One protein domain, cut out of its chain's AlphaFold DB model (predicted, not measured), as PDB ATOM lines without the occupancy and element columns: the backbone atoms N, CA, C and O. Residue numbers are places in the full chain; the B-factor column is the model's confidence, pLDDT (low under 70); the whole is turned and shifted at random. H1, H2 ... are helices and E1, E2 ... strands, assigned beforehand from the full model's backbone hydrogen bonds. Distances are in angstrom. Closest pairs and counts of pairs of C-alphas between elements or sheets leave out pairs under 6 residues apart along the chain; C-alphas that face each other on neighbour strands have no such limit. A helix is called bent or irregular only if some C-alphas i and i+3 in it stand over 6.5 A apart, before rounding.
ATOM      1  N   GLU A 198     269.160 263.074 301.323       82.31
ATOM      2  CA  GLU A 198     268.091 263.606 302.184       82.31
ATOM      3  C   GLU A 198     267.461 264.906 301.651       82.31
ATOM      4  O   GLU A 198     266.363 265.274 302.062       82.31
ATOM      5  N   ASN A 199     268.129 265.591 300.714       85.12
ATOM      6  CA  ASN A 199     267.705 266.890 300.177       85.12
ATOM      7  C   ASN A 199     267.137 266.792 298.752       85.12
ATOM      8  O   ASN A 199     267.086 267.796 298.030       85.12
ATOM      9  N   LEU A 200     266.742 265.594 298.316       87.69
ATOM     10  CA  LEU A 200     266.018 265.450 297.061       87.69
ATOM     11  C   LEU A 200     264.624 266.071 297.180       87.69
ATOM     12  O   LEU A 200     263.886 265.845 298.137       87.69
ATOM     13  N   LEU A 201     264.251 266.842 296.167       87.06
ATOM     14  CA  LEU A 201     262.887 267.312 295.993       87.06
ATOM     15  C   LEU A 201     261.991 266.125 295.620       87.06
ATOM     16  O   LEU A 201     262.435 265.181 294.965       87.06
ATOM     17  N   SER A 202     260.704 266.194 295.965       84.50
ATOM     18  CA  SER A 202     259.758 265.091 295.733       84.50
ATOM     19  C   SER A 202     259.723 264.646 294.260       84.50
ATOM     20  O   SER A 202     259.676 263.452 293.966       84.50
ATOM     21  N   ALA A 203     259.813 265.585 293.311       86.06
ATOM     22  CA  ALA A 203     259.891 265.258 291.884       86.06
ATOM     23  C   ALA A 203     261.228 264.624 291.444       86.06
ATOM     24  O   ALA A 203     261.222 263.729 290.602       86.06
ATOM     25  N   GLU A 204     262.355 265.019 292.036       89.12
ATOM     26  CA  GLU A 204     263.659 264.397 291.750       89.12
ATOM     27  C   GLU A 204     263.686 262.959 292.258       89.12
ATOM     28  O   GLU A 204     264.098 262.039 291.557       89.12
ATOM     29  N   PHE A 205     263.175 262.763 293.471       87.31
ATOM     30  CA  PHE A 205     262.998 261.451 294.069       87.31
ATOM     31  C   PHE A 205     262.064 260.568 293.228       87.31
ATOM     32  O   PHE A 205     262.371 259.407 292.960       87.31
ATOM     33  N   THR A 206     260.958 261.135 292.737       84.81
ATOM     34  CA  THR A 206     260.035 260.453 291.819       84.81
ATOM     35  C   THR A 206     260.756 259.966 290.561       84.81
ATOM     36  O   THR A 206     260.650 258.790 290.208       84.81
ATOM     37  N   TYR A 207     261.532 260.834 289.906       89.44
ATOM     38  CA  TYR A 207     262.275 260.447 288.710       89.44
ATOM     39  C   TYR A 207     263.382 259.427 288.999       89.44
ATOM     40  O   TYR A 207     263.586 258.514 288.200       89.44
ATOM     41  N   LEU A 208     264.081 259.527 290.137       89.88
ATOM     42  CA  LEU A 208     265.083 258.536 290.551       89.88
ATOM     43  C   LEU A 208     264.482 257.128 290.592       89.88
ATOM     44  O   LEU A 208     265.063 256.187 290.058       89.88
ATOM     45  N   VAL A 209     263.310 256.985 291.211       87.19
ATOM     46  CA  VAL A 209     262.637 255.689 291.325       87.19
ATOM     47  C   VAL A 209     262.195 255.179 289.951       87.19
ATOM     48  O   VAL A 209     262.540 254.054 289.592       87.19
ATOM     49  N   MET A 210     261.523 256.012 289.147       87.75
ATOM     50  CA  MET A 210     261.083 255.638 287.793       87.75
ATOM     51  C   MET A 210     262.261 255.233 286.894       87.75
ATOM     52  O   MET A 210     262.234 254.188 286.251       87.75
ATOM     53  N   SER A 211     263.324 256.039 286.871       89.69
ATOM     54  CA  SER A 211     264.500 255.782 286.031       89.69
ATOM     55  C   SER A 211     265.227 254.499 286.431       89.69
ATOM     56  O   SER A 211     265.638 253.740 285.553       89.69
ATOM     57  N   ARG A 212     265.331 254.197 287.732       90.81
ATOM     58  CA  ARG A 212     265.908 252.932 288.198       90.81
ATOM     59  C   ARG A 212     265.047 251.735 287.812       90.81
ATOM     60  O   ARG A 212     265.602 250.781 287.283       90.81
ATOM     61  N   ILE A 213     263.726 251.793 288.001       88.81
ATOM     62  CA  ILE A 213     262.810 250.715 287.582       88.81
ATOM     63  C   ILE A 213     262.952 250.452 286.080       88.81
ATOM     64  O   ILE A 213     263.194 249.319 285.671       88.81
ATOM     65  N   ARG A 214     262.900 251.507 285.262       88.81
ATOM     66  CA  ARG A 214     263.076 251.407 283.809       88.81
ATOM     67  C   ARG A 214     264.413 250.783 283.427       88.81
ATOM     68  O   ARG A 214     264.466 249.948 282.535       88.81
ATOM     69  N   ASN A 215     265.493 251.169 284.103       90.81
ATOM     70  CA  ASN A 215     266.822 250.626 283.837       90.81
ATOM     71  C   ASN A 215     266.938 249.145 284.226       90.81
ATOM     72  O   ASN A 215     267.572 248.388 283.498       90.81
ATOM     73  N   ILE A 216     266.324 248.726 285.339       92.19
ATOM     74  CA  ILE A 216     266.288 247.315 285.759       92.19
ATOM     75  C   ILE A 216     265.645 246.468 284.664       92.19
ATOM     76  O   ILE A 216     266.229 245.488 284.208       92.19
ATOM     77  N   TYR A 217     264.467 246.883 284.203       91.06
ATOM     78  CA  TYR A 217     263.728 246.139 283.196       91.06
ATOM     79  C   TYR A 217     264.369 246.208 281.803       91.06
ATOM     80  O   TYR A 217     264.486 245.174 281.152       91.06
ATOM     81  N   LYS A 218     264.914 247.364 281.393       90.75
ATOM     82  CA  LYS A 218     265.712 247.479 280.158       90.75
ATOM     83  C   LYS A 218     266.890 246.502 280.170       90.75
ATOM     84  O   LYS A 218     267.068 245.751 279.220       90.75
ATOM     85  N   LYS A 219     267.670 246.454 281.257       92.88
ATOM     86  CA  LYS A 219     268.797 245.513 281.391       92.88
ATOM     87  C   LYS A 219     268.349 244.057 281.419       92.88
ATOM     88  O   LYS A 219     269.082 243.192 280.941       92.88
ATOM     89  N   PHE A 220     267.205 243.775 282.038       93.75
ATOM     90  CA  PHE A 220     266.620 242.442 282.040       93.75
ATOM     91  C   PHE A 220     266.329 241.991 280.605       93.75
ATOM     92  O   PHE A 220     266.860 240.964 280.189       93.75
ATOM     93  N   GLU A 221     265.606 242.794 279.823       92.94
ATOM     94  CA  GLU A 221     265.333 242.489 278.416       92.94
ATOM     95  C   GLU A 221     266.602 242.411 277.565       92.94
ATOM     96  O   GLU A 221     266.740 241.478 276.779       92.94
ATOM     97  N   GLU A 222     267.560 243.328 277.747       93.12
ATOM     98  CA  GLU A 222     268.846 243.302 277.031       93.12
ATOM     99  C   GLU A 222     269.556 241.960 277.229       93.12
ATOM    100  O   GLU A 222     270.017 241.341 276.271       93.12
ATOM    101  N   ARG A 223     269.609 241.470 278.474       93.75
ATOM    102  CA  ARG A 223     270.246 240.186 278.797       93.75
ATOM    103  C   ARG A 223     269.468 238.997 278.255       93.75
ATOM    104  O   ARG A 223     270.099 238.041 277.797       93.75
ATOM    105  N   VAL A 224     268.137 239.045 278.309       94.31
ATOM    106  CA  VAL A 224     267.271 238.005 277.744       94.31
ATOM    107  C   VAL A 224     267.488 237.921 276.237       94.31
ATOM    108  O   VAL A 224     267.890 236.866 275.756       94.31
ATOM    109  N   GLU A 225     267.322 239.021 275.499       94.88
ATOM    110  CA  GLU A 225     267.476 239.037 274.039       94.88
ATOM    111  C   GLU A 225     268.894 238.651 273.609       94.88
ATOM    112  O   GLU A 225     269.060 237.815 272.720       94.88
ATOM    113  N   GLN A 226     269.930 239.167 274.280       94.88
ATOM    114  CA  GLN A 226     271.311 238.762 274.006       94.88
ATOM    115  C   GLN A 226     271.503 237.251 274.201       94.88
ATOM    116  O   GLN A 226     272.158 236.594 273.386       94.88
ATOM    117  N   SER A 227     270.946 236.681 275.274       95.06
ATOM    118  CA  SER A 227     271.087 235.252 275.582       95.06
ATOM    119  C   SER A 227     270.317 234.379 274.593       95.06
ATOM    120  O   SER A 227     270.857 233.370 274.139       95.06
ATOM    121  N   VAL A 228     269.114 234.799 274.190       94.94
ATOM    122  CA  VAL A 228     268.314 234.132 273.153       94.94
ATOM    123  C   VAL A 228     269.069 234.112 271.827       94.94
ATOM    124  O   VAL A 228     269.293 233.039 271.273       94.94
ATOM    125  N   LEU A 229     269.554 235.264 271.356       94.81
ATOM    126  CA  LEU A 229     270.319 235.356 270.108       94.81
ATOM    127  C   LEU A 229     271.621 234.542 270.166       94.81
ATOM    128  O   LEU A 229     271.992 233.888 269.195       94.81
ATOM    129  N   THR A 230     272.289 234.505 271.323       94.06
ATOM    130  CA  THR A 230     273.492 233.681 271.542       94.06
ATOM    131  C   THR A 230     273.198 232.177 271.526       94.06
ATOM    132  O   THR A 230     274.082 231.377 271.212       94.06
ATOM    133  N   ARG A 231     271.990 231.761 271.919       93.81
ATOM    134  CA  ARG A 231     271.566 230.356 271.865       93.81
ATOM    135  C   ARG A 231     271.173 229.959 270.450       93.81
ATOM    136  O   ARG A 231     271.716 228.981 269.946       93.81
ATOM    137  N   LEU A 232     270.321 230.754 269.808       93.25
ATOM    138  CA  LEU A 232     269.859 230.506 268.443       93.25
ATOM    139  C   LEU A 232     271.010 230.530 267.429       93.25
ATOM    140  O   LEU A 232     270.994 229.753 266.485       93.25
ATOM    141  N   SER A 233     272.065 231.326 267.651       91.75
ATOM    142  CA  SER A 233     273.258 231.319 266.783       91.75
ATOM    143  C   SER A 233     274.017 229.985 266.758       91.75
ATOM    144  O   SER A 233     274.887 229.788 265.911       91.75
ATOM    145  N   LYS A 234     273.714 229.068 267.684       89.31
ATOM    146  CA  LYS A 234     274.295 227.719 267.747       89.31
ATOM    147  C   LYS A 234     273.395 226.656 267.117       89.31
ATOM    148  O   LYS A 234     273.804 225.498 267.046       89.31
ATOM    149  N   GLU A 235     272.184 227.016 266.699       83.69
ATOM    150  CA  GLU A 235     271.232 226.087 266.100       83.69
ATOM    151  C   GLU A 235     271.491 225.884 264.605       83.69
ATOM    152  O   GLU A 235     271.977 226.763 263.891       83.69
ATOM    153  N   ALA A 236     271.159 224.689 264.113       68.12
ATOM    154  CA  ALA A 236     271.302 224.369 262.702       68.12
ATOM    155  C   ALA A 236     270.338 225.228 261.865       68.12
ATOM    156  O   ALA A 236     269.125 225.150 262.043       68.12
ATOM    157  N   GLY A 237     270.880 226.007 260.927       73.69
ATOM    158  CA  GLY A 237     270.097 226.861 260.027       73.69
ATOM    159  C   GLY A 237     270.151 228.357 260.343       73.69
ATOM    160  O   GLY A 237     269.672 229.136 259.528       73.69
ATOM    161  N   VAL A 238     270.778 228.766 261.451       83.75
ATOM    162  CA  VAL A 238     271.092 230.176 261.731       83.75
ATOM    163  C   VAL A 238     272.537 230.452 261.323       83.75
ATOM    164  O   VAL A 238     273.463 229.770 261.760       83.75
ATOM    165  N   THR A 239     272.743 231.437 260.454       83.44
ATOM    166  CA  THR A 239     274.065 231.798 259.925       83.44
ATOM    167  C   THR A 239     274.601 233.086 260.558       83.44
ATOM    168  O   THR A 239     273.872 233.839 261.204       83.44
ATOM    169  N   GLN A 240     275.889 233.384 260.349       77.44
ATOM    170  CA  GLN A 240     276.476 234.668 260.769       77.44
ATOM    171  C   GLN A 240     275.848 235.877 260.050       77.44
ATOM    172  O   GLN A 240     275.902 236.987 260.574       77.44
ATOM    173  N   ASP A 241     275.208 235.662 258.894       82.50
ATOM    174  CA  ASP A 241     274.455 236.697 258.174       82.50
ATOM    175  C   ASP A 241     273.078 236.974 258.812       82.50
ATOM    176  O   ASP A 241     272.426 237.984 258.510       82.50
ATOM    177  N   ASP A 242     272.613 236.082 259.692       85.44
ATOM    178  CA  ASP A 242     271.354 236.222 260.425       85.44
ATOM    179  C   ASP A 242     271.553 236.902 261.781       85.44
ATOM    180  O   ASP A 242     270.709 237.697 262.194       85.44
ATOM    181  N   ILE A 243     272.678 236.625 262.451       90.88
ATOM    182  CA  ILE A 243     273.044 237.225 263.738       90.88
ATOM    183  C   ILE A 243     274.501 237.709 263.672       90.88
ATOM    184  O   ILE A 243     275.421 236.887 263.729       90.88
ATOM    185  N   PRO A 244     274.732 239.033 263.590       91.38
ATOM    186  CA  PRO A 244     276.078 239.591 263.531       91.38
ATOM    187  C   PRO A 244     276.948 239.181 264.737       91.38
ATOM    188  O   PRO A 244     276.454 239.168 265.871       91.38
ATOM    189  N   PRO A 245     278.251 238.886 264.549       88.88
ATOM    190  CA  PRO A 245     279.132 238.462 265.640       88.88
ATOM    191  C   PRO A 245     279.220 239.454 266.808       88.88
ATOM    192  O   PRO A 245     279.345 239.041 267.957       88.88
ATOM    193  N   ASP A 246     279.115 240.754 266.539       91.31
ATOM    194  CA  ASP A 246     279.153 241.816 267.548       91.31
ATOM    195  C   ASP A 246     277.870 241.911 268.390       91.31
ATOM    196  O   ASP A 246     277.891 242.527 269.452       91.31
ATOM    197  N   ILE A 247     276.762 241.304 267.950       90.75
ATOM    198  CA  ILE A 247     275.530 241.178 268.745       90.75
ATOM    199  C   ILE A 247     275.695 240.089 269.817       90.75
ATOM    200  O   ILE A 247     275.272 240.261 270.958       90.75
ATOM    201  N   ILE A 248     276.337 238.971 269.477       89.31
ATOM    202  CA  ILE A 248     276.541 237.841 270.403       89.31
ATOM    203  C   ILE A 248     277.813 237.972 271.252       89.31
ATOM    204  O   ILE A 248     277.983 237.238 272.230       89.31
ATOM    205  N   ASP A 249     278.703 238.905 270.913       89.00
ATOM    206  CA  ASP A 249     279.888 239.202 271.707       89.00
ATOM    207  C   ASP A 249     279.505 239.907 273.016       89.00
ATOM    208  O   ASP A 249     279.109 241.070 273.045       89.00
ATOM    209  N   LYS A 250     279.677 239.206 274.140       85.56
ATOM    210  CA  LYS A 250     279.394 239.734 275.485       85.56
ATOM    211  C   LYS A 250     280.322 240.875 275.906       85.56
ATOM    212  O   LYS A 250     280.036 241.547 276.896       85.56
ATOM    213  N   THR A 251     281.438 241.074 275.209       87.25
ATOM    214  CA  THR A 251     282.368 242.180 275.459       87.25
ATOM    215  C   THR A 251     281.930 243.469 274.768       87.25
ATOM    216  O   THR A 251     282.303 244.557 275.214       87.25
ATOM    217  N   VAL A 252     281.091 243.367 273.731       86.69
ATOM    218  CA  VAL A 252     280.532 244.512 273.016       86.69
ATOM    219  C   VAL A 252     279.178 244.853 273.624       86.69
ATOM    220  O   VAL A 252     278.213 244.098 273.539       86.69
ATOM    221  N   LYS A 253     279.094 246.022 274.261       85.38
ATOM    222  CA  LYS A 253     277.827 246.503 274.806       85.38
ATOM    223  C   LYS A 253     276.961 247.061 273.678       85.38
ATOM    224  O   LYS A 253     277.337 248.053 273.057       85.38
ATOM    225  N   LYS A 254     275.803 246.443 273.471       90.81
ATOM    226  CA  LYS A 254     274.752 246.894 272.556       90.81
ATOM    227  C   LYS A 254     273.563 247.421 273.342       90.81
ATOM    228  O   LYS A 254     273.381 247.049 274.504       90.81
ATOM    229  N   ASP A 255     272.791 248.308 272.732       89.62
ATOM    230  CA  ASP A 255     271.521 248.729 273.321       89.62
ATOM    231  C   ASP A 255     270.399 247.716 273.024       89.62
ATOM    232  O   ASP A 255     270.481 246.900 272.103       89.62
ATOM    233  N   LEU A 256     269.329 247.762 273.822       89.69
ATOM    234  CA  LEU A 256     268.146 246.919 273.626       89.69
ATOM    235  C   LEU A 256     267.572 246.974 272.200       89.69
ATOM    236  O   LEU A 256     267.140 245.951 271.670       89.69
ATOM    237  N   ASN A 257     267.556 248.146 271.561       89.88
ATOM    238  CA  ASN A 257     266.962 248.303 270.234       89.88
ATOM    239  C   ASN A 257     267.779 247.568 269.167       89.88
ATOM    240  O   ASN A 257     267.207 247.041 268.211       89.88
ATOM    241  N   GLU A 258     269.104 247.508 269.314       92.19
ATOM    242  CA  GLU A 258     269.967 246.706 268.452       92.19
ATOM    243  C   GLU A 258     269.626 245.217 268.553       92.19
ATOM    244  O   GLU A 258     269.444 244.575 267.513       92.19
ATOM    245  N   TYR A 259     269.456 244.697 269.773       93.94
ATOM    246  CA  TYR A 259     269.034 243.313 269.995       93.94
ATOM    247  C   TYR A 259     267.653 243.033 269.404       93.94
ATOM    248  O   TYR A 259     267.508 242.113 268.603       93.94
ATOM    249  N   LEU A 260     266.653 243.862 269.714       93.06
ATOM    250  CA  LEU A 260     265.284 243.682 269.222       93.06
ATOM    251  C   LEU A 260     265.196 243.755 267.694       93.06
ATOM    252  O   LEU A 260     264.473 242.978 267.069       93.06
ATOM    253  N   ARG A 261     265.952 244.662 267.066       93.94
ATOM    254  CA  ARG A 261     266.050 244.752 265.603       93.94
ATOM    255  C   ARG A 261     266.673 243.489 265.010       93.94
ATOM    256  O   ARG A 261     266.194 243.026 263.978       93.94
ATOM    257  N   CYS A 262     267.700 242.935 265.655       93.75
ATOM    258  CA  CYS A 262     268.307 241.672 265.246       93.75
ATOM    259  C   CYS A 262     267.315 240.508 265.381       93.75
ATOM    260  O   CYS A 262     267.101 239.792 264.408       93.75
ATOM    261  N   SER A 263     266.648 240.366 266.532       94.25
ATOM    262  CA  SER A 263     265.620 239.340 266.770       94.25
ATOM    263  C   SER A 263     264.492 239.426 265.742       94.25
ATOM    264  O   SER A 263     264.102 238.420 265.154       94.25
ATOM    265  N   LYS A 264     264.010 240.636 265.442       94.88
ATOM    266  CA  LYS A 264     262.979 240.854 264.423       94.88
ATOM    267  C   LYS A 264     263.447 240.429 263.028       94.88
ATOM    268  O   LYS A 264     262.743 239.674 262.365       94.88
ATOM    269  N   ALA A 265     264.626 240.879 262.597       93.94
ATOM    270  CA  ALA A 265     265.172 240.520 261.289       93.94
ATOM    271  C   ALA A 265     265.410 239.004 261.160       93.94
ATOM    272  O   ALA A 265     265.144 238.422 260.110       93.94
ATOM    273  N   LEU A 266     265.868 238.362 262.239       93.31
ATOM    274  CA  LEU A 266     266.052 236.916 262.321       93.31
ATOM    275  C   LEU A 266     264.724 236.169 262.114       93.31
ATOM    276  O   LEU A 266     264.664 235.259 261.290       93.31
ATOM    277  N   LEU A 267     263.659 236.577 262.814       93.44
ATOM    278  CA  LEU A 267     262.328 235.967 262.709       93.44
ATOM    279  C   LEU A 267     261.667 236.208 261.343       93.44
ATOM    280  O   LEU A 267     260.966 235.333 260.839       93.44
ATOM    281  N   GLU A 268     261.902 237.367 260.725       93.62
ATOM    282  CA  GLU A 268     261.418 237.673 259.372       93.62
ATOM    283  C   GLU A 268     262.102 236.804 258.307       93.62
ATOM    284  O   GLU A 268     261.439 236.312 257.393       93.62
ATOM    285  N   LYS A 269     263.418 236.585 258.430       92.25
ATOM    286  CA  LYS A 269     264.186 235.720 257.522       92.25
ATOM    287  C   LYS A 269     263.900 234.236 257.739       92.25
ATOM    288  O   LYS A 269     263.867 233.477 256.774       92.25
ATOM    289  N   ASN A 270     263.675 233.833 258.990       90.19
ATOM    290  CA  ASN A 270     263.504 232.440 259.390       90.19
ATOM    291  C   ASN A 270     262.200 232.239 260.188       90.19
ATOM    292  O   ASN A 270     262.238 231.974 261.388       90.19
ATOM    293  N   PRO A 271     261.013 232.285 259.556       89.69
ATOM    294  CA  PRO A 271     259.743 232.138 260.278       89.69
ATOM    295  C   PRO A 271     259.611 230.812 261.047       89.69
ATOM    296  O   PRO A 271     258.897 230.733 262.045       89.69
ATOM    297  N   GLY A 272     260.315 229.765 260.597       90.50
ATOM    298  CA  GLY A 272     260.293 228.429 261.200       90.50
ATOM    299  C   GLY A 272     260.893 228.339 262.607       90.50
ATOM    300  O   GLY A 272     260.594 227.379 263.308       90.50
ATOM    301  N   ILE A 273     261.683 229.328 263.045       91.69
ATOM    302  CA  ILE A 273     262.284 229.349 264.393       91.69
ATOM    303  C   ILE A 273     261.466 230.155 265.412       91.69
ATOM    304  O   ILE A 273     261.905 230.328 266.543       91.69
ATOM    305  N   SER A 274     260.273 230.641 265.047       92.12
ATOM    306  CA  SER A 274     259.430 231.464 265.931       92.12
ATOM    307  C   SER A 274     259.100 230.775 267.263       92.12
ATOM    308  O   SER A 274     259.258 231.372 268.327       92.12
ATOM    309  N   GLU A 275     258.703 229.501 267.228       92.50
ATOM    310  CA  GLU A 275     258.378 228.747 268.447       92.50
ATOM    311  C   GLU A 275     259.619 228.478 269.312       92.50
ATOM    312  O   GLU A 275     259.562 228.627 270.534       92.50
ATOM    313  N   GLU A 276     260.765 228.162 268.696       93.25
ATOM    314  CA  GLU A 276     262.013 227.958 269.443       93.25
ATOM    315  C   GLU A 276     262.523 229.277 270.044       93.25
ATOM    316  O   GLU A 276     262.983 229.291 271.185       93.25
ATOM    317  N   TYR A 277     262.360 230.406 269.342       94.38
ATOM    318  CA  TYR A 277     262.641 231.741 269.874       94.38
ATOM    319  C   TYR A 277     261.786 232.038 271.109       94.38
ATOM    320  O   TYR A 277     262.329 232.447 272.133       94.38
ATOM    321  N   LYS A 278     260.468 231.794 271.058       93.38
ATOM    322  CA  LYS A 278     259.568 232.007 272.206       93.38
ATOM    323  C   LYS A 278     259.951 231.142 273.401       93.38
ATOM    324  O   LYS A 278     260.030 231.643 274.523       93.38
ATOM    325  N   LYS A 279     260.247 229.866 273.157       93.75
ATOM    326  CA  LYS A 279     260.700 228.930 274.189       93.75
ATOM    327  C   LYS A 279     262.037 229.364 274.795       93.75
ATOM    328  O   LYS A 279     262.141 229.466 276.015       93.75
ATOM    329  N   CYS A 280     263.029 229.706 273.968       94.00
ATOM    330  CA  CYS A 280     264.303 230.252 274.441       94.00
ATOM    331  C   CYS A 280     264.086 231.528 275.255       94.00
ATOM    332  O   CYS A 280     264.665 231.675 276.325       94.00
ATOM    333  N   LYS A 281     263.231 232.440 274.786       94.50
ATOM    334  CA  LYS A 281     262.928 233.694 275.477       94.50
ATOM    335  C   LYS A 281     262.299 233.449 276.840       94.50
ATOM    336  O   LYS A 281     262.693 234.111 277.796       94.50
ATOM    337  N   GLN A 282     261.394 232.482 276.962       92.69
ATOM    338  CA  GLN A 282     260.822 232.091 278.249       92.69
ATOM    339  C   GLN A 282     261.885 231.518 279.202       92.69
ATOM    340  O   GLN A 282     261.964 231.936 280.357       92.69
ATOM    341  N   GLU A 283     262.730 230.602 278.723       93.00
ATOM    342  CA  GLU A 283     263.806 230.001 279.523       93.00
ATOM    343  C   GLU A 283     264.846 231.041 279.971       93.00
ATOM    344  O   GLU A 283     265.229 231.086 281.139       93.00
ATOM    345  N   GLU A 284     265.275 231.928 279.072       94.69
ATOM    346  CA  GLU A 284     266.220 232.994 279.408       94.69
ATOM    347  C   GLU A 284     265.591 234.054 280.320       94.69
ATOM    348  O   GLU A 284     266.250 234.541 281.238       94.69
ATOM    349  N   SER A 285     264.303 234.363 280.147       93.19
ATOM    350  CA  SER A 285     263.566 235.227 281.080       93.19
ATOM    351  C   SER A 285     263.584 234.649 282.492       93.19
ATOM    352  O   SER A 285     263.861 235.374 283.447       93.19
ATOM    353  N   GLN A 286     263.384 233.335 282.637       92.81
ATOM    354  CA  GLN A 286     263.504 232.660 283.928       92.81
ATOM    355  C   GLN A 286     264.917 232.793 284.516       92.81
ATOM    356  O   GLN A 286     265.061 233.109 285.699       92.81
ATOM    357  N   ASN A 287     265.954 232.598 283.697       92.38
ATOM    358  CA  ASN A 287     267.351 232.662 284.137       92.38
ATOM    359  C   ASN A 287     267.757 234.064 284.618       92.38
ATOM    360  O   ASN A 287     268.507 234.196 285.588       92.38
ATOM    361  N   HIS A 288     267.257 235.117 283.967       94.44
ATOM    362  CA  HIS A 288     267.625 236.503 284.285       94.44
ATOM    363  C   HIS A 288     266.707 237.168 285.318       94.44
ATOM    364  O   HIS A 288     267.102 238.174 285.914       94.44
ATOM    365  N   ALA A 289     265.527 236.599 285.590       94.25
ATOM    366  CA  ALA A 289     264.539 237.183 286.500       94.25
ATOM    367  C   ALA A 289     265.092 237.400 287.916       94.25
ATOM    368  O   ALA A 289     264.862 238.448 288.518       94.25
ATOM    369  N   SER A 290     265.888 236.456 288.429       93.69
ATOM    370  CA  SER A 290     266.498 236.571 289.763       93.69
ATOM    371  C   SER A 290     267.398 237.802 289.891       93.69
ATOM    372  O   SER A 290     267.441 238.431 290.948       93.69
ATOM    373  N   ILE A 291     268.089 238.193 288.812       93.75
ATOM    374  CA  ILE A 291     268.954 239.376 288.840       93.75
ATOM    375  C   ILE A 291     268.110 240.652 288.867       93.75
ATOM    376  O   ILE A 291     268.388 241.545 289.665       93.75
ATOM    377  N   ALA A 292     267.056 240.722 288.048       93.81
ATOM    378  CA  ALA A 292     266.131 241.855 288.047       93.81
ATOM    379  C   ALA A 292     265.465 242.037 289.421       93.81
ATOM    380  O   ALA A 292     265.428 243.146 289.951       93.81
ATOM    381  N   LEU A 293     265.018 240.940 290.041       94.62
ATOM    382  CA  LEU A 293     264.469 240.948 291.397       94.62
ATOM    383  C   LEU A 293     265.495 241.438 292.427       94.62
ATOM    384  O   LEU A 293     265.156 242.276 293.258       94.62
ATOM    385  N   GLY A 294     266.753 241.000 292.342       94.69
ATOM    386  CA  GLY A 294     267.830 241.512 293.196       94.69
ATOM    387  C   GLY A 294     268.039 243.028 293.057       94.69
ATOM    388  O   GLY A 294     268.198 243.731 294.057       94.69
ATOM    389  N   GLU A 295     267.968 243.568 291.836       94.50
ATOM    390  CA  GLU A 295     268.042 245.017 291.615       94.50
ATOM    391  C   GLU A 295     266.792 245.751 292.162       94.50
ATOM    392  O   GLU A 295     266.930 246.821 292.764       94.50
ATOM    393  N   ILE A 296     265.588 245.165 292.054       93.81
ATOM    394  CA  ILE A 296     264.355 245.688 292.681       93.81
ATOM    395  C   ILE A 296     264.487 245.703 294.211       93.81
ATOM    396  O   ILE A 296     264.118 246.693 294.849       93.81
ATOM    397  N   LYS A 297     265.053 244.651 294.816       95.12
ATOM    398  CA  LYS A 297     265.341 244.607 296.258       95.12
ATOM    399  C   LYS A 297     266.224 245.775 296.667       95.12
ATOM    400  O   LYS A 297     265.849 246.557 297.539       95.12
ATOM    401  N   SER A 298     267.356 245.929 295.980       94.31
ATOM    402  CA  SER A 298     268.325 246.989 296.250       94.31
ATOM    403  C   SER A 298     267.693 248.376 296.122       94.31
ATOM    404  O   SER A 298     267.933 249.256 296.954       94.31
ATOM    405  N   LEU A 299     266.819 248.578 295.133       92.25
ATOM    406  CA  LEU A 299     266.037 249.804 295.008       92.25
ATOM    407  C   LEU A 299     265.189 250.054 296.264       92.25
ATOM    408  O   LEU A 299     265.289 251.124 296.863       92.25
ATOM    409  N   ILE A 300     264.393 249.077 296.701       92.06
ATOM    410  CA  ILE A 300     263.524 249.219 297.881       92.06
ATOM    411  C   ILE A 300     264.350 249.500 299.149       92.06
ATOM    412  O   ILE A 300     263.989 250.370 299.951       92.06
ATOM    413  N   GLU A 301     265.479 248.815 299.316       93.50
ATOM    414  CA  GLU A 301     266.361 248.920 300.483       93.50
ATOM    415  C   GLU A 301     267.145 250.235 300.537       93.50
ATOM    416  O   GLU A 301     267.355 250.767 301.626       93.50
ATOM    417  N   THR A 302     267.476 250.841 299.395       89.50
ATOM    418  CA  THR A 302     268.300 252.067 299.344       89.50
ATOM    419  C   THR A 302     267.496 253.361 299.225       89.50
ATOM    420  O   THR A 302     267.947 254.414 299.666       89.50
ATOM    421  N   VAL A 303     266.282 253.309 298.675       86.12
ATOM    422  CA  VAL A 303     265.466 254.504 298.410       86.12
ATOM    423  C   VAL A 303     264.816 255.044 299.697       86.12
ATOM    424  O   VAL A 303     264.157 254.274 300.402       86.12
ATOM    425  N   PRO A 304     264.952 256.341 300.042       83.81
ATOM    426  CA  PRO A 304     264.279 256.935 301.202       83.81
ATOM    427  C   PRO A 304     262.781 257.173 300.933       83.81
ATOM    428  O   PRO A 304     262.356 258.278 300.619       83.81
ATOM    429  N   TRP A 305     261.970 256.116 301.024       84.25
ATOM    430  CA  TRP A 305     260.533 256.167 300.731       84.25
ATOM    431  C   TRP A 305     259.771 257.193 301.580       84.25
ATOM    432  O   TRP A 305     259.813 257.159 302.809       84.25
ATOM    433  N   GLU A 306     258.998 258.052 300.914       78.00
ATOM    434  CA  GLU A 306     258.087 258.990 301.571       78.00
ATOM    435  C   GLU A 306     256.875 258.236 302.154       78.00
ATOM    436  O   GLU A 306     256.166 257.505 301.456       78.00
ATOM    437  N   LEU A 307     256.619 258.406 303.454       78.88
ATOM    438  CA  LEU A 307     255.563 257.691 304.175       78.88
ATOM    439  C   LEU A 307     254.397 258.616 304.490       78.88
ATOM    440  O   LEU A 307     254.567 259.620 305.180       78.88
ATOM    441  N   GLY A 308     253.195 258.255 304.031       67.69
ATOM    442  CA  GLY A 308     251.966 259.002 304.322       67.69
ATOM    443  C   GLY A 308     251.750 259.200 305.823       67.69
ATOM    444  O   GLY A 308     251.975 258.276 306.608       67.69
ATOM    445  N   ILE A 309     251.242 260.374 306.220       68.31
ATOM    446  CA  ILE A 309     250.819 260.647 307.609       68.31
ATOM    447  C   ILE A 309     249.761 259.619 308.049       68.31
ATOM    448  O   ILE A 309     249.820 259.106 309.163       68.31
ATOM    449  N   TRP A 310     248.856 259.260 307.132       62.69
ATOM    450  CA  TRP A 310     247.742 258.328 307.343       62.69
ATOM    451  C   TRP A 310     247.870 257.023 306.537       62.69
ATOM    452  O   TRP A 310     246.916 256.250 306.444       62.69
ATOM    453  N   GLY A 311     249.027 256.794 305.908       62.88
ATOM    454  CA  GLY A 311     249.286 255.602 305.100       62.88
ATOM    455  C   GLY A 311     249.676 254.399 305.957       62.88
ATOM    456  O   GLY A 311     250.288 254.550 307.013       62.88
ATOM    457  N   SER A 312     249.364 253.188 305.488       66.88
ATOM    458  CA  SER A 312     249.860 251.948 306.093       66.88
ATOM    459  C   SER A 312     251.388 251.892 305.980       66.88
ATOM    460  O   SER A 312     251.926 251.770 304.873       66.88
ATOM    461  N   LYS A 313     252.073 251.994 307.121       83.62
ATOM    462  CA  LYS A 313     253.531 251.878 307.229       83.62
ATOM    463  C   LYS A 313     253.882 250.436 307.549       83.62
ATOM    464  O   LYS A 313     253.371 249.879 308.518       83.62
ATOM    465  N   ALA A 314     254.759 249.854 306.752       91.00
ATOM    466  CA  ALA A 314     255.298 248.532 306.999       91.00
ATOM    467  C   ALA A 314     256.802 248.635 307.276       91.00
ATOM    468  O   ALA A 314     257.413 249.678 307.039       91.00
ATOM    469  N   LYS A 315     257.394 247.571 307.821       94.44
ATOM    470  CA  LYS A 315     258.822 247.517 308.139       94.44
ATOM    471  C   LYS A 315     259.492 246.376 307.391       94.44
ATOM    472  O   LYS A 315     258.922 245.288 307.292       94.44
ATOM    473  N   ILE A 316     260.704 246.637 306.928       95.38
ATOM    474  CA  ILE A 316     261.663 245.636 306.455       95.38
ATOM    475  C   ILE A 316     262.949 245.768 307.272       95.38
ATOM    476  O   ILE A 316     263.180 246.811 307.887       95.38
ATOM    477  N   LYS A 317     263.779 244.725 307.290       94.81
ATOM    478  CA  LYS A 317     265.109 244.782 307.903       94.81
ATOM    479  C   LYS A 317     266.153 244.986 306.814       94.81
ATOM    480  O   LYS A 317     266.256 244.147 305.931       94.81
ATOM    481  N   VAL A 318     266.927 246.061 306.912       93.56
ATOM    482  CA  VAL A 318     268.071 246.349 306.036       93.56
ATOM    483  C   VAL A 318     269.300 246.436 306.926       93.56
ATOM    484  O   VAL A 318     269.309 247.230 307.863       93.56
ATOM    485  N   ASP A 319     270.280 245.559 306.713       92.31
ATOM    486  CA  ASP A 319     271.498 245.472 307.535       92.31
ATOM    487  C   ASP A 319     271.223 245.400 309.052       92.31
ATOM    488  O   ASP A 319     271.913 245.987 309.882       92.31
ATOM    489  N   GLY A 320     270.156 244.686 309.429       91.69
ATOM    490  CA  GLY A 320     269.723 244.532 310.823       91.69
ATOM    491  C   GLY A 320     268.922 245.709 311.394       91.69
ATOM    492  O   GLY A 320     268.423 245.600 312.514       91.69
ATOM    493  N   VAL A 321     268.738 246.791 310.633       94.62
ATOM    494  CA  VAL A 321     267.989 247.988 311.037       94.62
ATOM    495  C   VAL A 321     266.581 247.975 310.439       94.62
ATOM    496  O   VAL A 321     266.382 247.686 309.259       94.62
ATOM    497  N   ASP A 322     265.582 248.310 311.259       94.75
ATOM    498  CA  ASP A 322     264.200 248.479 310.807       94.75
ATOM    499  C   ASP A 322     264.081 249.712 309.896       94.75
ATOM    500  O   ASP A 322     264.234 250.850 310.346       94.75
ATOM    501  N   LYS A 323     263.707 249.499 308.633       93.00
ATOM    502  CA  LYS A 323     263.376 250.558 307.675       93.00
ATOM    503  C   LYS A 323     261.877 250.579 307.411       93.00
ATOM    504  O   LYS A 323     261.274 249.552 307.099       93.00
ATOM    505  N   GLN A 324     261.269 251.758 307.517       92.50
ATOM    506  CA  GLN A 324     259.855 251.940 307.199       92.50
ATOM    507  C   GLN A 324     259.651 252.155 305.693       92.50
ATOM    508  O   GLN A 324     260.357 252.956 305.082       92.50
ATOM    509  N   ILE A 325     258.667 251.464 305.113       90.94
ATOM    510  CA  ILE A 325     258.297 251.550 303.691       90.94
ATOM    511  C   ILE A 325     256.765 251.492 303.499       90.94
ATOM    512  O   ILE A 325     256.043 251.068 304.413       90.94
ATOM    513  N   PRO A 326     256.236 251.891 302.325       89.06
ATOM    514  CA  PRO A 326     254.830 251.690 301.979       89.06
ATOM    515  C   PRO A 326     254.432 250.204 301.978       89.06
ATOM    516  O   PRO A 326     255.215 249.347 301.575       89.06
ATOM    517  N   SER A 327     253.193 249.886 302.368       88.62
ATOM    518  CA  SER A 327     252.732 248.488 302.489       88.62
ATOM    519  C   SER A 327     252.834 247.676 301.191       88.62
ATOM    520  O   SER A 327     253.351 246.564 301.223       88.62
ATOM    521  N   HIS A 328     252.419 248.218 300.041       88.62
ATOM    522  CA  HIS A 328     252.569 247.495 298.770       88.62
ATOM    523  C   HIS A 328     254.048 247.350 298.363       88.62
ATOM    524  O   HIS A 328     254.419 246.344 297.773       88.62
ATOM    525  N   MET A 329     254.932 248.284 298.757       90.75
ATOM    526  CA  MET A 329     256.381 248.081 298.579       90.75
ATOM    527  C   MET A 329     256.904 246.941 299.452       90.75
ATOM    528  O   MET A 329     257.785 246.207 299.018       90.75
ATOM    529  N   LYS A 330     256.340 246.734 300.649       94.06
ATOM    530  CA  LYS A 330     256.639 245.537 301.441       94.06
ATOM    531  C   LYS A 330     256.142 244.268 300.756       94.06
ATOM    532  O   LYS A 330     256.869 243.289 300.758       94.06
ATOM    533  N   GLN A 331     254.952 244.272 300.160       94.38
ATOM    534  CA  GLN A 331     254.469 243.107 299.413       94.38
ATOM    535  C   GLN A 331     255.423 242.758 298.264       94.38
ATOM    536  O   GLN A 331     255.834 241.609 298.164       94.38
ATOM    537  N   ILE A 332     255.848 243.750 297.469       93.88
ATOM    538  CA  ILE A 332     256.867 243.574 296.419       93.88
ATOM    539  C   ILE A 332     258.164 243.018 297.020       93.88
ATOM    540  O   ILE A 332     258.691 242.024 296.532       93.88
ATOM    541  N   TYR A 333     258.652 243.607 298.114       95.81
ATOM    542  CA  TYR A 333     259.850 243.138 298.813       95.81
ATOM    543  C   TYR A 333     259.736 241.674 299.259       95.81
ATOM    544  O   TYR A 333     260.653 240.889 299.040       95.81
ATOM    545  N   ASP A 334     258.600 241.282 299.835       96.69
ATOM    546  CA  ASP A 334     258.361 239.913 300.288       96.69
ATOM    547  C   ASP A 334     258.361 238.920 299.106       96.69
ATOM    548  O   ASP A 334     258.880 237.814 299.247       96.69
ATOM    549  N   LYS A 335     257.842 239.311 297.927       96.56
ATOM    550  CA  LYS A 335     257.924 238.500 296.693       96.56
ATOM    551  C   LYS A 335     259.360 238.316 296.224       96.56
ATOM    552  O   LYS A 335     259.755 237.213 295.851       96.56
ATOM    553  N   VAL A 336     260.154 239.379 296.295       95.75
ATOM    554  CA  VAL A 336     261.575 239.322 295.955       95.75
ATOM    555  C   VAL A 336     262.330 238.387 296.908       95.75
ATOM    556  O   VAL A 336     263.028 237.489 296.447       95.75
ATOM    557  N   VAL A 337     262.134 238.520 298.224       96.12
ATOM    558  CA  VAL A 337     262.756 237.638 299.234       96.12
ATOM    559  C   VAL A 337     262.307 236.181 299.074       96.12
ATOM    560  O   VAL A 337     263.088 235.253 299.293       96.12
ATOM    561  N   TYR A 338     261.058 235.950 298.670       96.38
ATOM    562  CA  TYR A 338     260.587 234.607 298.345       96.38
ATOM    563  C   TYR A 338     261.367 234.005 297.165       96.38
ATOM    564  O   TYR A 338     261.831 232.870 297.281       96.38
ATOM    565  N   ALA A 339     261.561 234.760 296.074       95.25
ATOM    566  CA  ALA A 339     262.311 234.312 294.896       95.25
ATOM    567  C   ALA A 339     263.792 234.035 295.179       95.25
ATOM    568  O   ALA A 339     264.356 233.123 294.586       95.25
ATOM    569  N   GLU A 340     264.424 234.774 296.097       93.69
ATOM    570  CA  GLU A 340     265.814 234.505 296.502       93.69
ATOM    571  C   GLU A 340     265.989 233.082 297.053       93.69
ATOM    572  O   GLU A 340     267.032 232.463 296.858       93.69
ATOM    573  N   ASN A 341     264.953 232.553 297.711       94.50
ATOM    574  CA  ASN A 341     264.931 231.191 298.245       94.50
ATOM    575  C   ASN A 341     264.310 230.167 297.277       94.50
ATOM    576  O   ASN A 341     264.413 228.968 297.522       94.50
ATOM    577  N   HIS A 342     263.673 230.636 296.200       95.50
ATOM    578  CA  HIS A 342     262.967 229.832 295.197       95.50
ATOM    579  C   HIS A 342     263.248 230.389 293.788       95.50
ATOM    580  O   HIS A 342     262.360 231.008 293.185       95.50
ATOM    581  N   PRO A 343     264.475 230.239 293.250       91.88
ATOM    582  CA  PRO A 343     264.858 230.839 291.968       91.88
ATOM    583  C   PRO A 343     263.979 230.391 290.792       91.88
ATOM    584  O   PRO A 343     263.786 231.135 289.832       91.88
ATOM    585  N   GLU A 344     263.387 229.199 290.872       92.44
ATOM    586  CA  GLU A 344     262.414 228.678 289.910       92.44
ATOM    587  C   GLU A 344     261.105 229.482 289.879       92.44
ATOM    588  O   GLU A 344     260.399 229.484 288.874       92.44
ATOM    589  N   ALA A 345     260.790 230.222 290.942       94.31
ATOM    590  CA  ALA A 345     259.627 231.098 291.006       94.31
ATOM    591  C   ALA A 345     259.922 232.540 290.554       94.31
ATOM    592  O   ALA A 345     258.996 233.347 290.519       94.31
ATOM    593  N   ALA A 346     261.171 232.883 290.212       93.75
ATOM    594  CA  ALA A 346     261.587 234.265 289.965       93.75
ATOM    595  C   ALA A 346     260.775 234.969 288.866       93.75
ATOM    596  O   ALA A 346     260.281 236.072 289.088       93.75
ATOM    597  N   LEU A 347     260.574 234.330 287.709       92.31
ATOM    598  CA  LEU A 347     259.785 234.931 286.628       92.31
ATOM    599  C   LEU A 347     258.335 235.182 287.061       92.31
ATOM    600  O   LEU A 347     257.834 236.291 286.913       92.31
ATOM    601  N   ARG A 348     257.710 234.200 287.722       93.88
ATOM    602  CA  ARG A 348     256.363 234.353 288.296       93.88
ATOM    603  C   ARG A 348     256.304 235.488 289.322       93.88
ATOM    604  O   ARG A 348     255.302 236.185 289.400       93.88
ATOM    605  N   MET A 349     257.353 235.690 290.123       95.00
ATOM    606  CA  MET A 349     257.387 236.796 291.085       95.00
ATOM    607  C   MET A 349     257.456 238.164 290.395       95.00
ATOM    608  O   MET A 349     256.879 239.109 290.925       95.00
ATOM    609  N   LEU A 350     258.101 238.292 289.228       91.25
ATOM    610  CA  LEU A 350     258.040 239.532 288.440       91.25
ATOM    611  C   LEU A 350     256.606 239.828 287.971       91.25
ATOM    612  O   LEU A 350     256.165 240.972 288.094       91.25
ATOM    613  N   ASP A 351     255.860 238.807 287.542       88.50
ATOM    614  CA  ASP A 351     254.440 238.943 287.182       88.50
ATOM    615  C   ASP A 351     253.574 239.306 288.402       88.50
ATOM    616  O   ASP A 351     252.711 240.178 288.342       88.50
ATOM    617  N   GLU A 352     253.819 238.695 289.562       91.94
ATOM    618  CA  GLU A 352     253.092 239.044 290.790       91.94
ATOM    619  C   GLU A 352     253.394 240.484 291.250       91.94
ATOM    620  O   GLU A 352     252.514 241.166 291.778       91.94
ATOM    621  N   ILE A 353     254.613 240.987 291.020       90.62
ATOM    622  CA  ILE A 353     254.990 242.387 291.273       90.62
ATOM    623  C   ILE A 353     254.244 243.349 290.337       90.62
ATOM    624  O   ILE A 353     253.826 244.426 290.789       90.62
ATOM    625  N   HIS A 354     254.029 242.964 289.072       88.38
ATOM    626  CA  HIS A 354     253.138 243.687 288.159       88.38
ATOM    627  C   HIS A 354     251.740 243.802 288.773       88.38
ATOM    628  O   HIS A 354     251.246 244.911 288.974       88.38
ATOM    629  N   THR A 355     251.144 242.672 289.171       87.06
ATOM    630  CA  THR A 355     249.798 242.636 289.765       87.06
ATOM    631  C   THR A 355     249.695 243.498 291.022       87.06
ATOM    632  O   THR A 355     248.774 244.305 291.125       87.06
ATOM    633  N   ILE A 356     250.661 243.414 291.944       87.31
ATOM    634  CA  ILE A 356     250.685 244.260 293.150       87.31
ATOM    635  C   ILE A 356     250.701 245.747 292.775       87.31
ATOM    636  O   ILE A 356     250.050 246.562 293.427       87.31
ATOM    637  N   SER A 357     251.431 246.118 291.722       85.75
ATOM    638  CA  SER A 357     251.495 247.506 291.255       85.75
ATOM    639  C   SER A 357     250.168 247.963 290.644       85.75
ATOM    640  O   SER A 357     249.719 249.071 290.941       85.75
ATOM    641  N   GLN A 358     249.485 247.102 289.885       84.75
ATOM    642  CA  GLN A 358     248.141 247.375 289.362       84.75
ATOM    643  C   GLN A 358     247.106 247.536 290.474       84.75
ATOM    644  O   GLN A 358     246.373 248.527 290.505       84.75
ATOM    645  N   GLU A 359     247.061 246.587 291.410       85.62
ATOM    646  CA  GLU A 359     246.175 246.629 292.576       85.62
ATOM    647  C   GLU A 359     246.428 247.893 293.386       85.62
ATOM    648  O   GLU A 359     245.489 248.617 293.725       85.62
ATOM    649  N   ALA A 360     247.706 248.219 293.603       82.38
ATOM    650  CA  ALA A 360     248.080 249.468 294.216       82.38
ATOM    651  C   ALA A 360     247.456 250.626 293.428       82.38
ATOM    652  O   ALA A 360     246.764 251.423 294.039       82.38
ATOM    653  N   LEU A 361     247.608 250.763 292.116       80.00
ATOM    654  CA  LEU A 361     247.050 251.912 291.380       80.00
ATOM    655  C   LEU A 361     245.514 251.996 291.399       80.00
ATOM    656  O   LEU A 361     244.953 253.099 291.389       80.00
ATOM    657  N   GLN A 362     244.837 250.852 291.475       78.81
ATOM    658  CA  GLN A 362     243.378 250.757 291.520       78.81
ATOM    659  C   GLN A 362     242.789 251.022 292.912       78.81
ATOM    660  O   GLN A 362     241.644 251.473 293.004       78.81
ATOM    661  N   ASP A 363     243.556 250.796 293.984       66.19
ATOM    662  CA  ASP A 363     243.118 250.966 295.371       66.19
ATOM    663  C   ASP A 363     242.924 252.456 295.736       66.19
ATOM    664  O   ASP A 363     243.751 253.119 296.375       66.19
ATOM    665  N   LYS A 364     241.820 253.042 295.259       57.19
ATOM    666  CA  LYS A 364     241.373 254.393 295.613       57.19
ATOM    667  C   LYS A 364     240.341 254.302 296.742       57.19
ATOM    668  O   LYS A 364     239.194 253.924 296.485       57.19
ATOM    669  N   PRO A 365     240.671 254.703 297.982       54.38
ATOM    670  CA  PRO A 365     239.682 254.757 299.052       54.38
ATOM    671  C   PRO A 365     238.601 255.798 298.722       54.38
ATOM    672  O   PRO A 365     238.871 256.996 298.662       54.38
ATOM    673  N   LYS A 366     237.359 255.336 298.523       51.25
ATOM    674  CA  LYS A 366     236.226 256.157 298.046       51.25
ATOM    675  C   LYS A 366     235.776 257.259 299.017       51.25
ATOM    676  O   LYS A 366     235.191 258.237 298.570       51.25
ATOM    677  N   LEU A 367     236.035 257.115 300.319       48.69
ATOM    678  CA  LEU A 367     235.509 258.007 301.367       48.69
ATOM    679  C   LEU A 367     236.539 258.974 301.980       48.69
ATOM    680  O   LEU A 367     236.153 259.839 302.755       48.69
ATOM    681  N   PHE A 368     237.826 258.873 301.621       51.47
ATOM    682  CA  PHE A 368     238.906 259.734 302.146       51.47
ATOM    683  C   PHE A 368     240.043 259.935 301.131       51.47
ATOM    684  O   PHE A 368     241.211 260.041 301.509       51.47
ATOM    685  N   SER A 369     239.728 259.941 299.834       51.34
ATOM    686  CA  SER A 369     240.725 260.001 298.755       51.34
ATOM    687  C   SER A 369     241.674 261.198 298.875       51.34
ATOM    688  O   SER A 369     242.865 261.025 298.648       51.34
ATOM    689  N   SER A 370     241.186 262.357 299.325       49.25
ATOM    690  CA  SER A 370     241.992 263.566 299.557       49.25
ATOM    691  C   SER A 370     242.915 263.492 300.784       49.25
ATOM    692  O   SER A 370     243.915 264.199 300.838       49.25
ATOM    693  N   PHE A 371     242.611 262.642 301.772       47.00
ATOM    694  CA  PHE A 371     243.406 262.485 303.003       47.00
ATOM    695  C   PHE A 371     244.363 261.286 302.957       47.00
ATOM    696  O   PHE A 371     245.276 261.178 303.777       47.00
ATOM    697  N   ARG A 372     244.150 260.378 301.999       49.19
ATOM    698  CA  ARG A 372     244.987 259.205 301.716       49.19
ATOM    699  C   ARG A 372     245.695 259.317 300.366       49.19
ATOM    700  O   ARG A 372     246.024 258.291 299.770       49.19
ATOM    701  N   GLU A 373     245.926 260.534 299.874       56.59
ATOM    702  CA  GLU A 373     246.765 260.717 298.692       56.59
ATOM    703  C   GLU A 373     248.138 260.100 298.970       56.59
ATOM    704  O   GLU A 373     248.853 260.474 299.904       56.59
ATOM    705  N   ARG A 374     248.477 259.077 298.184       64.81
ATOM    706  CA  ARG A 374     249.821 258.512 298.187       64.81
ATOM    707  C   ARG A 374     250.793 259.569 297.697       64.81
ATOM    708  O   ARG A 374     250.464 260.354 296.809       64.81
ATOM    709  N   TYR A 375     252.008 259.540 298.238       70.62
ATOM    710  CA  TYR A 375     253.086 260.349 297.692       70.62
ATOM    711  C   TYR A 375     253.249 260.045 296.205       70.62
ATOM    712  O   TYR A 375     253.259 258.880 295.794       70.62
ATOM    713  N   GLN A 376     253.365 261.109 295.409       69.69
ATOM    714  CA  GLN A 376     253.448 261.033 293.951       69.69
ATOM    715  C   GLN A 376     254.552 260.064 293.508       69.69
ATOM    716  O   GLN A 376     254.349 259.291 292.580       69.69
ATOM    717  N   SER A 377     255.670 260.055 294.228       68.94
ATOM    718  CA  SER A 377     256.808 259.164 294.023       68.94
ATOM    719  C   SER A 377     256.459 257.679 294.123       68.94
ATOM    720  O   SER A 377     256.848 256.889 293.270       68.94
ATOM    721  N   THR A 378     255.669 257.298 295.128       75.81
ATOM    722  CA  THR A 378     255.244 255.908 295.346       75.81
ATOM    723  C   THR A 378     254.217 255.480 294.297       75.81
ATOM    724  O   THR A 378     254.311 254.381 293.764       75.81
ATOM    725  N   THR A 379     253.271 256.357 293.948       80.88
ATOM    726  CA  THR A 379     252.314 256.100 292.859       80.88
ATOM    727  C   THR A 379     253.035 255.919 291.525       80.88
ATOM    728  O   THR A 379     252.790 254.945 290.825       80.88
ATOM    729  N   LYS A 380     253.978 256.808 291.202       79.88
ATOM    730  CA  LYS A 380     254.767 256.749 289.966       79.88
ATOM    731  C   LYS A 380     255.684 255.533 289.902       79.88
ATOM    732  O   LYS A 380     255.896 255.004 288.819       79.88
ATOM    733  N   ALA A 381     256.182 255.062 291.044       79.62
ATOM    734  CA  ALA A 381     256.881 253.787 291.118       79.62
ATOM    735  C   ALA A 381     255.976 252.630 290.669       79.62
ATOM    736  O   ALA A 381     256.407 251.826 289.854       79.62
ATOM    737  N   TYR A 382     254.722 252.572 291.133       82.69
ATOM    738  CA  TYR A 382     253.771 251.553 290.674       82.69
ATOM    739  C   TYR A 382     253.407 251.714 289.197       82.69
ATOM    740  O   TYR A 382     253.371 250.714 288.496       82.69
ATOM    741  N   GLU A 383     253.179 252.942 288.714       83.81
ATOM    742  CA  GLU A 383     252.898 253.191 287.288       83.81
ATOM    743  C   GLU A 383     254.061 252.735 286.402       83.81
ATOM    744  O   GLU A 383     253.840 252.120 285.364       83.81
ATOM    745  N   GLU A 384     255.306 253.012 286.802       84.06
ATOM    746  CA  GLU A 384     256.473 252.568 286.042       84.06
ATOM    747  C   GLU A 384     256.668 251.053 286.162       84.06
ATOM    748  O   GLU A 384     256.964 250.424 285.156       84.06
ATOM    749  N   ILE A 385     256.455 250.440 287.335       81.44
ATOM    750  CA  ILE A 385     256.485 248.974 287.447       81.44
ATOM    751  C   ILE A 385     255.424 248.375 286.532       81.44
ATOM    752  O   ILE A 385     255.793 247.558 285.703       81.44
ATOM    753  N   GLU A 386     254.158 248.789 286.618       81.50
ATOM    754  CA  GLU A 386     253.070 248.299 285.758       81.50
ATOM    755  C   GLU A 386     253.429 248.447 284.275       81.50
ATOM    756  O   GLU A 386     253.351 247.475 283.529       81.50
ATOM    757  N   LYS A 387     253.875 249.641 283.862       83.56
ATOM    758  CA  LYS A 387     254.237 249.937 282.471       83.56
ATOM    759  C   LYS A 387     255.372 249.059 281.961       83.56
ATOM    760  O   LYS A 387     255.329 248.637 280.812       83.56
ATOM    761  N   GLN A 388     256.409 248.858 282.772       81.06
ATOM    762  CA  GLN A 388     257.567 248.076 282.355       81.06
ATOM    763  C   GLN A 388     257.228 246.589 282.396       81.06
ATOM    764  O   GLN A 388     257.400 245.909 281.407       81.06
ATOM    765  N   SER A 389     256.655 246.094 283.490       71.00
ATOM    766  CA  SER A 389     256.380 244.668 283.694       71.00
ATOM    767  C   SER A 389     255.262 244.065 282.835       71.00
ATOM    768  O   SER A 389     255.035 242.865 282.937       71.00
ATOM    769  N   ASP A 390     254.633 244.823 281.927       66.62
ATOM    770  CA  ASP A 390     253.794 244.274 280.844       66.62
ATOM    771  C   ASP A 390     254.647 243.586 279.750       66.62
ATOM    772  O   ASP A 390     254.342 243.647 278.556       66.62
ATOM    773  N   PHE A 391     255.727 242.897 280.146       61.53
ATOM    774  CA  PHE A 391     256.462 241.946 279.315       61.53
ATOM    775  C   PHE A 391     255.607 240.699 279.154       61.53
ATOM    776  O   PHE A 391     255.912 239.623 279.664       61.53
TER     777      PHE A 391
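Overview. This is residues 198 to 391 of the 394 residues of an uncharacterized protein of Legionella sp. PC1000 (UniProt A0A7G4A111). Two long helices, H1 and H4, run side by side in opposite ways and make the long axis of an elongated body. H2 and H3 pack on the later part of H1 at one end; toward the other end the helical hairpin H5 and H6 crosses the later part of H4, H7 lies along H1, and the small strand hairpin E1 and E2 sits near the last residues of H4. The 194 printed residues include seven named helices and two strands, in the order H1 H2 H3 H4 E1 E2 H5 H6 H7, with a two-stranded antiparallel sheet, E1 - E2; the class is mostly helix. The whole is only just compact, close to loose, with a radius of gyration of the C-alphas of 19.6 A and spans of 61 by 33 by 31 A.

Along the chain. H1, residues 202 to 232, begins at C-alpha 202 (259.758, 265.091, 295.733) and is 45.2 A long. H2 is residues 245 to 248, and H3 is residues 256 to 269, 20.0 A. H4, residues 271 to 302, is 44.7 A long, with a kink of 40 degrees near residue 288; it ends at C-alpha 302 (268.300, 252.067, 299.344). E1 is residues 313 to 318 and E2 residues 321 to 326. H5 is residues 327 to 341, 21.6 A. H6, residues 343 to 362, is 29.3 A long, with a kink of 32 degrees near residue 350. H4 and H6 are irregular: C-alphas 272 and 275, and likewise 344 and 347, are 7.5 A apart. H7, residues 376 to 389, ends at C-alpha 389 (256.380, 244.668, 283.694).

Arrangement. H1 is the hub, touching four helices. It touches H2 with residues 226 to 230 alone, closest at the C-alphas of Thr 230 and Ile 248, 5.3 A. With residues 218 to 229 alone it touches H3, closest at C-alphas 222 and 256, 5.0 A. H1 and H4 touch, closest at C-alphas 224 and 284, 5.4 A, opposite ways at a shallow tilt of 34 degrees, only just short of steep. H1 and H7 touch, closest at C-alphas 206 and 377, 4.1 A, the same way at a shallow tilt of 13 degrees. H4 touches H5 with residues 290 to 300 alone, closest at C-alphas 293 and 336, 5.6 A, at a steep tilt of 63 degrees. H5 and H6 form a helical hairpin, closest at C-alphas 339 and 346, 5.0 A. H6 and H7 touch, closest at C-alphas 357 and 382, 4.7 A. In the hairpin E1 and E2, N 316 and O 323 are 3.0 A apart, within hydrogen-bond range. In H1, H3 and H7 every O i to N i+4 pair is within that range, against 24 of 28 in H4, 10 of 11 in H5 and 14 of 16 in H6; H2 is too short for such a pair.

Size, cuts and confidence. The C-alphas farthest apart, of Ala 236 and Leu 367, are 62.5 A apart. The printed part has no cut. The links H1 to H2 and H6 to H7 are long. The mean pLDDT of the printed part is 86.5; 22 residues are under 70, among them 308 to 312 and 363 to 374.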